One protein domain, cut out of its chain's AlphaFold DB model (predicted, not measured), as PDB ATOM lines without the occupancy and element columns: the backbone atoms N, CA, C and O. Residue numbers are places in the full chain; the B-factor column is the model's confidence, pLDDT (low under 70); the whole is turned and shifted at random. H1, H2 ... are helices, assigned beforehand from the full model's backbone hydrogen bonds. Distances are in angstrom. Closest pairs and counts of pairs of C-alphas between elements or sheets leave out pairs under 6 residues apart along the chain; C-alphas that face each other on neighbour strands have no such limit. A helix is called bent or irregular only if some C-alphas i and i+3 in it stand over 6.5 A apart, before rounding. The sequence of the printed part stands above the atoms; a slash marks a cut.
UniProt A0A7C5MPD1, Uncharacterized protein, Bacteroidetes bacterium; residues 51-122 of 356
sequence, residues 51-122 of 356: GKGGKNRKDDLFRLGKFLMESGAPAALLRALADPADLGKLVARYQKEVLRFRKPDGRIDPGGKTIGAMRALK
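Overview. This is residues 51 to 122 of the 356 residues of an uncharacterized protein of Bacteroidetes bacterium (UniProt A0A7C5MPD1). Three helices, H1, H2 and H3, fold back and forth as two helical hairpins in a row along the chain, with H2 packed between H1 and H3. The fourth helix, H4, comes after a long loop of residues 98 to 112 and sits more loosely, away from H2 and near the last turns of H1 and H3. The printed part has 72 residues with four named helices, in the order H1, H2, H3, H4, and no named strand; the class is all helix. The whole is compact, with a radius of gyration of the C-alphas of 10.7 A, and rounded, spanning 25 by 23 by 22 A.

Arrangement. H1, residues 58 to 70, and H2, residues 75 to 82, form a helical hairpin with a tight link. They touch, and their closest C-alphas are those of Leu 61 and Leu 81, 5.8 A apart. They run opposite ways at a shallow tilt of 15 degrees. H2 and H3, residues 84 to 97, form the next helical hairpin, again with a tight link. They touch, with the closest C-alphas, those of Ala 80 and Leu 87, 5.2 A apart. They run opposite ways at a shallow tilt of 34 degrees, only just short of steep. H1 and H3 are apart. H4, residues 113 to 121, is close to H1 but not clearly touching it; their closest C-alphas, those of Leu 68 and Met 118, are 8.0 A apart. H4 is also close to H3 but not clearly touching it; the closest C-alphas are those of Gln 95 and Thr 114, 7.0 A apart. H2 and H4 are apart. In H1 and H4 every O i to N i+4 pair is within hydrogen-bond range; in H2 it is 3 of 4 and in H3 8 of 10.

Along the chain. H1 begins at C-alpha 58, at (41.086, 37.808, 37.148), and measures 18.5 A from first to last C-alpha. H2, residues 75 to 82, has 8 residues. H3, the longest helix by residues with 14, runs from C-alpha 84, at (36.402, 40.135, 28.522), to C-alpha 97 over 19.8 A. It is irregular: C-alphas 85 and 88 are 7.9 A apart. H4 spans 12.5 A and ends at C-alpha 121, at (29.391, 57.896, 43.081).

Size, cuts and confidence. The C-alphas of Asp 59 and Arg 102, the two farthest apart, are separated by 28.7 A. The printed part has no cut. The link from H3 to H4 is long, with 15 residues. The mean pLDDT of the printed part is 79.3, and residues 62, 66, 69 to 83 and 122 are under 70.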
ATOM      1  N   GLY A  51      39.906  46.608  31.035       92.12
ATOM      2  CA  GLY A  51      39.207  47.114  29.857       92.12
ATOM      3  C   GLY A  51      40.084  47.141  28.607       92.12
ATOM      4  O   GLY A  51      40.876  46.229  28.356       92.12
ATOM      5  N   LYS A  52      39.915  48.172  27.778       93.12
ATOM      6  CA  LYS A  52      40.571  48.311  26.476       93.12
ATOM      7  C   LYS A  52      42.094  48.380  26.636       93.12
ATOM      8  O   LYS A  52      42.633  49.308  27.240       93.12
ATOM      9  N   GLY A  53      42.787  47.386  26.076       91.00
ATOM     10  CA  GLY A  53      44.245  47.256  26.174       91.00
ATOM     11  C   GLY A  53      44.755  47.013  27.601       91.00
ATOM     12  O   GLY A  53      45.940  47.221  27.866       91.00
ATOM     13  N   GLY A  54      43.866  46.655  28.532       92.12
ATOM     14  CA  GLY A  54      44.217  46.319  29.906       92.12
ATOM     15  C   GLY A  54      44.758  44.894  30.036       92.12
ATOM     16  O   GLY A  54      44.540  44.058  29.163       92.12
ATOM     17  N   LYS A  55      45.433  44.601  31.155       92.06
ATOM     18  CA  LYS A  55      45.900  43.243  31.476       92.06
ATOM     19  C   LYS A  55      44.748  42.309  31.848       92.06
ATOM     20  O   LYS A  55      44.913  41.103  31.736       92.06
ATOM     21  N   ASN A  56      43.615  42.860  32.303       86.50
ATOM     22  CA  ASN A  56      42.398  42.108  32.635       86.50
ATOM     23  C   ASN A  56      42.672  40.902  33.552       86.50
ATOM     24  O   ASN A  56      42.162  39.806  33.329       86.50
ATOM     25  N   ARG A  57      43.508  41.093  34.584       85.31
ATOM     26  CA  ARG A  57      43.784  40.035  35.563       85.31
ATOM     27  C   ARG A  57      42.480  39.635  36.245       85.31
ATOM     28  O   ARG A  57      41.697  40.506  36.619       85.31
ATOM     29  N   LYS A  58      42.285  38.335  36.474       74.19
ATOM     30  CA  LYS A  58      41.086  37.808  37.148       74.19
ATOM     31  C   LYS A  58      40.823  38.501  38.493       74.19
ATOM     32  O   LYS A  58      39.696  38.912  38.745       74.19
ATOM     33  N   ASP A  59      41.868  38.733  39.287       73.00
ATOM     34  CA  ASP A  59      41.750  39.411  40.587       73.00
ATOM     35  C   ASP A  59      41.286  40.873  40.459       73.00
ATOM     36  O   ASP A  59      40.472  41.339  41.256       73.00
ATOM     37  N   ASP A  60      41.771  41.594  39.444       80.25
ATOM     38  CA  ASP A  60      41.388  42.984  39.175       80.25
ATOM     39  C   ASP A  60      39.942  43.069  38.667       80.25
ATOM     40  O   ASP A  60      39.178  43.923  39.115       80.25
ATOM     41  N   LEU A  61      39.542  42.147  37.784       78.94
ATOM     42  CA  LEU A  61      38.158  42.012  37.317       78.94
ATOM     43  C   LEU A  61      37.206  41.711  38.478       78.94
ATOM     44  O   LEU A  61      36.130  42.303  38.561       78.94
ATOM     45  N   PHE A  62      37.621  40.847  39.405       69.12
ATOM     46  CA  PHE A  62      36.846  40.518  40.594       69.12
ATOM     47  C   PHE A  62      36.679  41.728  41.529       69.12
ATOM     48  O   PHE A  62      35.553  42.085  41.890       69.12
ATOM     49  N   ARG A  63      37.782  42.403  41.890       76.44
ATOM     50  CA  ARG A  63      37.747  43.611  42.738       76.44
ATOM     51  C   ARG A  63      36.893  44.707  42.104       76.44
ATOM     52  O   ARG A  63      36.071  45.320  42.789       76.44
ATOM     53  N   LEU A  64      37.043  44.912  40.795       80.50
ATOM     54  CA  LEU A  64      36.235  45.851  40.026       80.50
ATOM     55  C   LEU A  64      34.753  45.471  40.044       80.50
ATOM     56  O   LEU A  64      33.917  46.339  40.273       80.50
ATOM     57  N   GLY A  65      34.421  44.195  39.839       72.38
ATOM     58  CA  GLY A  65      33.047  43.695  39.871       72.38
ATOM     59  C   GLY A  65      32.377  43.934  41.219       72.38
ATOM     60  O   GLY A  65      31.270  44.470  41.259       72.38
ATOM     61  N   LYS A  66      33.075  43.636  42.323       65.25
ATOM     62  CA  LYS A  66      32.600  43.939  43.681       65.25
ATOM     63  C   LYS A  66      32.290  45.424  43.850       65.25
ATOM     64  O   LYS A  66      31.195  45.783  44.270       65.25
ATOM     65  N   PHE A  67      33.231  46.284  43.470       74.12
ATOM     66  CA  PHE A  67      33.046  47.727  43.571       74.12
ATOM     67  C   PHE A  67      31.873  48.215  42.708       74.12
ATOM     68  O   PHE A  67      31.069  49.036  43.143       74.12
ATOM     69  N   LEU A  68      31.768  47.715  41.477       73.12
ATOM     70  CA  LEU A  68      30.716  48.092  40.543       73.12
ATOM     71  C   LEU A  68      29.332  47.727  41.088       73.12
ATOM     72  O   LEU A  68      28.438  48.569  41.029       73.12
ATOM     73  N   MET A  69      29.179  46.550  41.700       63.50
ATOM     74  CA  MET A  69      27.945  46.161  42.394       63.50
ATOM     75  C   MET A  69      27.603  47.115  43.546       63.50
ATOM     76  O   MET A  69      26.483  47.609  43.600       63.50
ATOM     77  N   GLU A  70      28.574  47.453  44.402       60.75
ATOM     78  CA  GLU A  70      28.388  48.426  45.498       60.75
ATOM     79  C   GLU A  70      28.046  49.845  44.998       60.75
ATOM     80  O   GLU A  70      27.508  50.662  45.740       60.75
ATOM     81  N   SER A  71      28.368  50.157  43.739       60.34
ATOM     82  CA  SER A  71      28.051  51.437  43.090       60.34
ATOM     83  C   SER A  71      26.782  51.405  42.223       60.34
ATOM     84  O   SER A  71      26.494  52.382  41.533       60.34
ATOM     85  N   GLY A  72      26.042  50.287  42.209       56.06
ATOM     86  CA  GLY A  72      24.822  50.120  41.408       56.06
ATOM     87  C   GLY A  72      25.060  49.966  39.900       56.06
ATOM     88  O   GLY A  72      24.167  50.223  39.095       56.06
ATOM     89  N   ALA A  73      26.266  49.589  39.473       62.56
ATOM     90  CA  ALA A  73      26.610  49.536  38.057       62.56
ATOM     91  C   ALA A  73      25.738  48.546  37.248       62.56
ATOM     92  O   ALA A  73      25.257  47.546  37.786       62.56
ATOM     93  N   PRO A  74      25.571  48.764  35.927       57.81
ATOM     94  CA  PRO A  74      24.680  47.950  35.102       57.81
ATOM     95  C   PRO A  74      25.091  46.471  35.024       57.81
ATOM     96  O   PRO A  74      26.260  46.156  34.794       57.81
ATOM     97  N   ALA A  75      24.110  45.563  35.056       54.72
ATOM     98  CA  ALA A  75      24.321  44.114  34.934       54.72
ATOM     99  C   ALA A  75      25.087  43.698  33.659       54.72
ATOM    100  O   ALA A  75      25.843  42.733  33.675       54.72
ATOM    101  N   ALA A  76      24.946  44.447  32.560       52.62
ATOM    102  CA  ALA A  76      25.699  44.200  31.328       52.62
ATOM    103  C   ALA A  76      27.214  44.413  31.500       52.62
ATOM    104  O   ALA A  76      28.006  43.679  30.918       52.62
ATOM    105  N   LEU A  77      27.618  45.392  32.318       59.28
ATOM    106  CA  LEU A  77      29.027  45.619  32.637       59.28
ATOM    107  C   LEU A  77      29.558  44.508  33.550       59.28
ATOM    108  O   LEU A  77      30.673  44.047  33.341       59.28
ATOM    109  N   LEU A  78      28.742  44.035  34.498       62.16
ATOM    110  CA  LEU A  78      29.087  42.899  35.360       62.16
ATOM    111  C   LEU A  78      29.262  41.599  34.555       62.16
ATOM    112  O   LEU A  78      30.225  40.875  34.786       62.16
ATOM    113  N   ARG A  79      28.404  41.341  33.557       56.50
ATOM    114  CA  ARG A  79      28.536  40.184  32.650       56.50
ATOM    115  C   ARG A  79      29.829  40.202  31.841       56.50
ATOM    116  O   ARG A  79      30.480  39.174  31.708       56.50
ATOM    117  N   ALA A  80      30.246  41.361  31.342       59.38
ATOM    118  CA  ALA A  80      31.486  41.463  30.571       59.38
ATOM    119  C   ALA A  80      32.768  41.389  31.410       59.38
ATOM    120  O   ALA A  80      33.862  41.319  30.858       59.38
ATOM    121  N   LEU A  81      32.663  41.394  32.742       62.41
ATOM    122  CA  LEU A  81      33.791  41.018  33.596       62.41
ATOM    123  C   LEU A  81      34.015  39.500  33.608       62.41
ATOM    124  O   LEU A  81      35.129  39.072  33.895       62.41
ATOM    125  N   ALA A  82      32.985  38.704  33.295       55.38
ATOM    126  CA  ALA A  82      33.087  37.250  33.166       55.38
ATOM    127  C   ALA A  82      33.593  36.819  31.776       55.38
ATOM    128  O   ALA A  82      34.303  35.822  31.680       55.38
ATOM    129  N   ASP A  83      33.285  37.594  30.728       68.25
ATOM    130  CA  ASP A  83      33.802  37.409  29.366       68.25
ATOM    131  C   ASP A  83      34.395  38.728  28.818       68.25
ATOM    132  O   ASP A  83      33.651  39.642  28.440       68.25
ATOM    133  N   PRO A  84      35.736  38.864  28.783       71.44
ATOM    134  CA  PRO A  84      36.402  40.135  28.522       71.44
ATOM    135  C   PRO A  84      36.352  40.602  27.060       71.44
ATOM    136  O   PRO A  84      36.832  41.707  26.784       71.44
ATOM    137  N   ALA A  85      35.781  39.826  26.130       74.94
ATOM    138  CA  ALA A  85      35.780  40.145  24.697       74.94
ATOM    139  C   ALA A  85      35.211  41.545  24.380       74.94
ATOM    140  O   ALA A  85      35.747  42.264  23.533       74.94
ATOM    141  N   ASP A  86      34.184  41.984  25.117       77.75
ATOM    142  CA  ASP A  86      33.540  43.295  24.941       77.75
ATOM    143  C   ASP A  86      33.783  44.285  26.092       77.75
ATOM    144  O   ASP A  86      33.241  45.400  26.096       77.75
ATOM    145  N   LEU A  87      34.639  43.933  27.055       82.69
ATOM    146  CA  LEU A  87      34.816  44.707  28.284       82.69
ATOM    147  C   LEU A  87      35.234  46.157  28.014       82.69
ATOM    148  O   LEU A  87      34.676  47.083  28.598       82.69
ATOM    149  N   GLY A  88      36.151  46.388  27.070       86.62
ATOM    150  CA  GLY A  88      36.588  47.741  26.717       86.62
ATOM    151  C   GLY A  88      35.457  48.637  26.191       86.62
ATOM    152  O   GLY A  88      35.375  49.811  26.555       86.62
ATOM    153  N   LYS A  89      34.538  48.094  25.380       85.19
ATOM    154  CA  LYS A  89      33.387  48.856  24.860       85.19
ATOM    155  C   LYS A  89      32.411  49.207  25.980       85.19
ATOM    156  O   LYS A  89      31.897  50.325  26.028       85.19
ATOM    157  N   LEU A  90      32.172  48.268  26.891       80.44
ATOM    158  CA  LEU A  90      31.245  48.456  28.003       80.44
ATOM    159  C   LEU A  90      31.794  49.419  29.055       80.44
ATOM    160  O   LEU A  90      31.051  50.283  29.520       80.44
ATOM    161  N   VAL A  91      33.096  49.362  29.347       88.38
ATOM    162  CA  VAL A  91      33.773  50.368  30.177       88.38
ATOM    163  C   VAL A  91      33.660  51.750  29.533       88.38
ATOM    164  O   VAL A  91      33.291  52.703  30.218       88.38
ATOM    165  N   ALA A  92      33.896  51.876  28.222       89.69
ATOM    166  CA  ALA A  92      33.808  53.166  27.533       89.69
ATOM    167  C   ALA A  92      32.387  53.738  27.627       89.69
ATOM    168  O   ALA A  92      32.172  54.923  27.894       89.69
ATOM    169  N   ARG A  93      31.388  52.871  27.458       82.44
ATOM    170  CA  ARG A  93      29.987  53.244  27.610       82.44
ATOM    171  C   ARG A  93      29.662  53.683  29.039       82.44
ATOM    172  O   ARG A  93      29.040  54.727  29.212       82.44
ATOM    173  N   TYR A  94      30.119  52.949  30.053       82.69
ATOM    174  CA  TYR A  94      29.936  53.303  31.463       82.69
ATOM    175  C   TYR A  94      30.592  54.648  31.813       82.69
ATOM    176  O   TYR A  94      29.940  55.524  32.384       82.69
ATOM    177  N   GLN A  95      31.837  54.871  31.385       90.44
ATOM    178  CA  GLN A  95      32.533  56.152  31.541       90.44
ATOM    179  C   GLN A  95      31.732  57.312  30.932       90.44
ATOM    180  O   GLN A  95      31.592  58.365  31.550       90.44
ATOM    181  N   LYS A  96      31.170  57.125  29.734       87.88
ATOM    182  CA  LYS A  96      30.388  58.156  29.040       87.88
ATOM    183  C   LYS A  96      29.038  58.422  29.700       87.88
ATOM    184  O   LYS A  96      28.650  59.570  29.905       87.88
ATOM    185  N   GLU A  97      28.286  57.361  29.958       78.38
ATOM    186  CA  GLU A  97      26.866  57.451  30.294       78.38
ATOM    187  C   GLU A  97      26.631  57.604  31.797       78.38
ATOM    188  O   GLU A  97      25.686  58.290  32.178       78.38
ATOM    189  N   VAL A  98      27.490  57.015  32.634       78.81
ATOM    190  CA  VAL A  98      27.380  57.068  34.101       78.81
ATOM    191  C   VAL A  98      28.348  58.096  34.670       78.81
ATOM    192  O   VAL A  98      27.921  59.042  35.324       78.81
ATOM    193  N   LEU A  99      29.640  57.982  34.345       85.31
ATOM    194  CA  LEU A  99      30.664  58.883  34.894       85.31
ATOM    195  C   LEU A  99      30.723  60.243  34.177       85.31
ATOM    196  O   LEU A  99      31.465  61.128  34.594       85.31
ATOM    197  N   ARG A 100      29.950  60.415  33.094       88.88
ATOM    198  CA  ARG A 100      29.866  61.639  32.276       88.88
ATOM    199  C   ARG A 100      31.212  62.105  31.711       88.88
ATOM    200  O   ARG A 100      31.431  63.295  31.491       88.88
ATOM    201  N   PHE A 101      32.113  61.169  31.421       92.88
ATOM    202  CA  PHE A 101      33.395  61.482  30.798       92.88
ATOM    203  C   PHE A 101      33.176  61.970  29.366       92.88
ATOM    204  O   PHE A 101      32.527  61.307  28.556       92.88
ATOM    205  N   ARG A 102      33.764  63.124  29.027       93.56
ATOM    206  CA  ARG A 102      33.707  63.687  27.665       93.56
ATOM    207  C   ARG A 102      34.433  62.813  26.636       93.56
ATOM    208  O   ARG A 102      34.026  62.769  25.481       93.56
ATOM    209  N   LYS A 103      35.503  62.135  27.059       95.06
ATOM    210  CA  LYS A 103      36.355  61.277  26.224       95.06
ATOM    211  C   LYS A 103      36.497  59.898  26.881       95.06
ATOM    212  O   LYS A 103      37.471  59.679  27.591       95.06
ATOM    213  N   PRO A 104      35.503  59.008  26.727       95.75
ATOM    214  CA  PRO A 104      35.602  57.642  27.229       95.75
ATOM    215  C   PRO A 104      36.634  56.855  26.413       95.75
ATOM    216  O   PRO A 104      36.570  56.834  25.184       95.75
ATOM    217  N   ASP A 105      37.572  56.202  27.085       95.25
ATOM    218  CA  ASP A 105      38.651  55.427  26.460       95.25
ATOM    219  C   ASP A 105      38.462  53.911  26.606       95.25
ATOM    220  O   ASP A 105      39.101  53.128  25.898       95.25
ATOM    221  N   GLY A 106      37.539  53.487  27.470       93.94
ATOM    222  CA  GLY A 106      37.272  52.082  27.732       93.94
ATOM    223  C   GLY A 106      38.285  51.407  28.638       93.94
ATOM    224  O   GLY A 106      38.265  50.181  28.718       93.94
ATOM    225  N   ARG A 107      39.152  52.164  29.313       95.50
ATOM    226  CA  ARG A 107      40.212  51.643  30.174       95.50
ATOM    227  C   ARG A 107      40.036  52.129  31.613       95.50
ATOM    228  O   ARG A 107      39.642  53.260  31.867       95.50
ATOM    229  N   ILE A 108      40.318  51.257  32.572       93.56
ATOM    230  CA  ILE A 108      40.316  51.570  34.002       93.56
ATOM    231  C   ILE A 108      41.713  51.297  34.533       93.56
ATOM    232  O   ILE A 108      42.097  50.143  34.699       93.56
ATOM    233  N   ASP A 109      42.475  52.355  34.786       94.12
ATOM    234  CA  ASP A 109      43.826  52.254  35.335       94.12
ATOM    235  C   ASP A 109      43.826  52.294  36.873       94.12
ATOM    236  O   ASP A 109      42.986  52.986  37.462       94.12
ATOM    237  N   PRO A 110      44.774  51.607  37.542       93.31
ATOM    238  CA  PRO A 110      45.040  51.782  38.970       93.31
ATOM    239  C   PRO A 110      45.230  53.262  39.325       93.31
ATOM    240  O   PRO A 110      46.002  53.964  38.678       93.31
ATOM    241  N   GLY A 111      44.490  53.758  40.319       87.12
ATOM    242  CA  GLY A 111      44.500  55.179  40.699       87.12
ATOM    243  C   GLY A 111      43.959  56.149  39.633       87.12
ATOM    244  O   GLY A 111      44.019  57.360  39.819       87.12
ATOM    245  N   GLY A 112      43.422  55.644  38.519       91.94
ATOM    246  CA  GLY A 112      42.986  56.456  37.392       91.94
ATOM    247  C   GLY A 112      41.674  57.210  37.629       91.94
ATOM    248  O   GLY A 112      40.915  56.952  38.570       91.94
ATOM    249  N   LYS A 113      41.359  58.117  36.694       93.00
ATOM    250  CA  LYS A 113      40.159  58.974  36.742       93.00
ATOM    251  C   LYS A 113      38.868  58.174  36.903       93.00
ATOM    252  O   LYS A 113      37.980  58.600  37.635       93.00
ATOM    253  N   THR A 114      38.761  57.018  36.246       91.69
ATOM    254  CA  THR A 114      37.580  56.150  36.348       91.69
ATOM    255  C   THR A 114      37.355  55.651  37.771       91.69
ATOM    256  O   THR A 114      36.241  55.778  38.267       91.69
ATOM    257  N   ILE A 115      38.398  55.186  38.467       89.12
ATOM    258  CA  ILE A 115      38.288  54.744  39.867       89.12
ATOM    259  C   ILE A 115      37.900  55.917  40.772       89.12
ATOM    260  O   ILE A 115      37.026  55.771  41.625       89.12
ATOM    261  N   GLY A 116      38.509  57.091  40.571       88.12
ATOM    262  CA  GLY A 116      38.169  58.298  41.331       88.12
ATOM    263  C   GLY A 116      36.698  58.698  41.173       88.12
ATOM    264  O   GLY A 116      35.997  58.904  42.162       88.12
ATOM    265  N   ALA A 117      36.198  58.727  39.936       88.06
ATOM    266  CA  ALA A 117      34.802  59.046  39.645       88.06
ATOM    267  C   ALA A 117      33.830  57.996  40.207       88.06
ATOM    268  O   ALA A 117      32.799  58.344  40.775       88.06
ATOM    269  N   MET A 118      34.186  56.715  40.110       84.19
ATOM    270  CA  MET A 118      33.418  55.613  40.683       84.19
ATOM    271  C   MET A 118      33.306  55.717  42.215       84.19
ATOM    272  O   MET A 118      32.224  55.531  42.767       84.19
ATOM    273  N   ARG A 119      34.388  56.089  42.914       84.12
ATOM    274  CA  ARG A 119      34.367  56.369  44.364       84.12
ATOM    275  C   ARG A 119      33.461  57.537  44.724       84.12
ATOM    276  O   ARG A 119      32.722  57.434  45.693       84.12
ATOM    277  N   ALA A 120      33.468  58.601  43.926       81.56
ATOM    278  CA  ALA A 120      32.612  59.766  44.149       81.56
ATOM    279  C   ALA A 120      31.104  59.486  43.960       81.56
ATOM    280  O   ALA A 120      30.274  60.286  44.412       81.56
ATOM    281  N   LEU A 121      30.761  58.380  43.285       71.44
ATOM    282  CA  LEU A 121      29.391  57.896  43.081       71.44
ATOM    283  C   LEU A 121      28.942  56.854  44.111       71.44
ATOM    284  O   LEU A 121      27.744  56.606  44.225       71.44
ATOM    285  N   LYS A 122      29.866  56.247  44.865       65.25
ATOM    286  CA  LYS A 122      29.528  55.247  45.884       65.25
ATOM    287  C   LYS A 122      28.555  55.857  46.907       65.25
ATOM    288  O   LYS A 122      28.844  56.900  47.485       65.25
TER     289      LYS A 122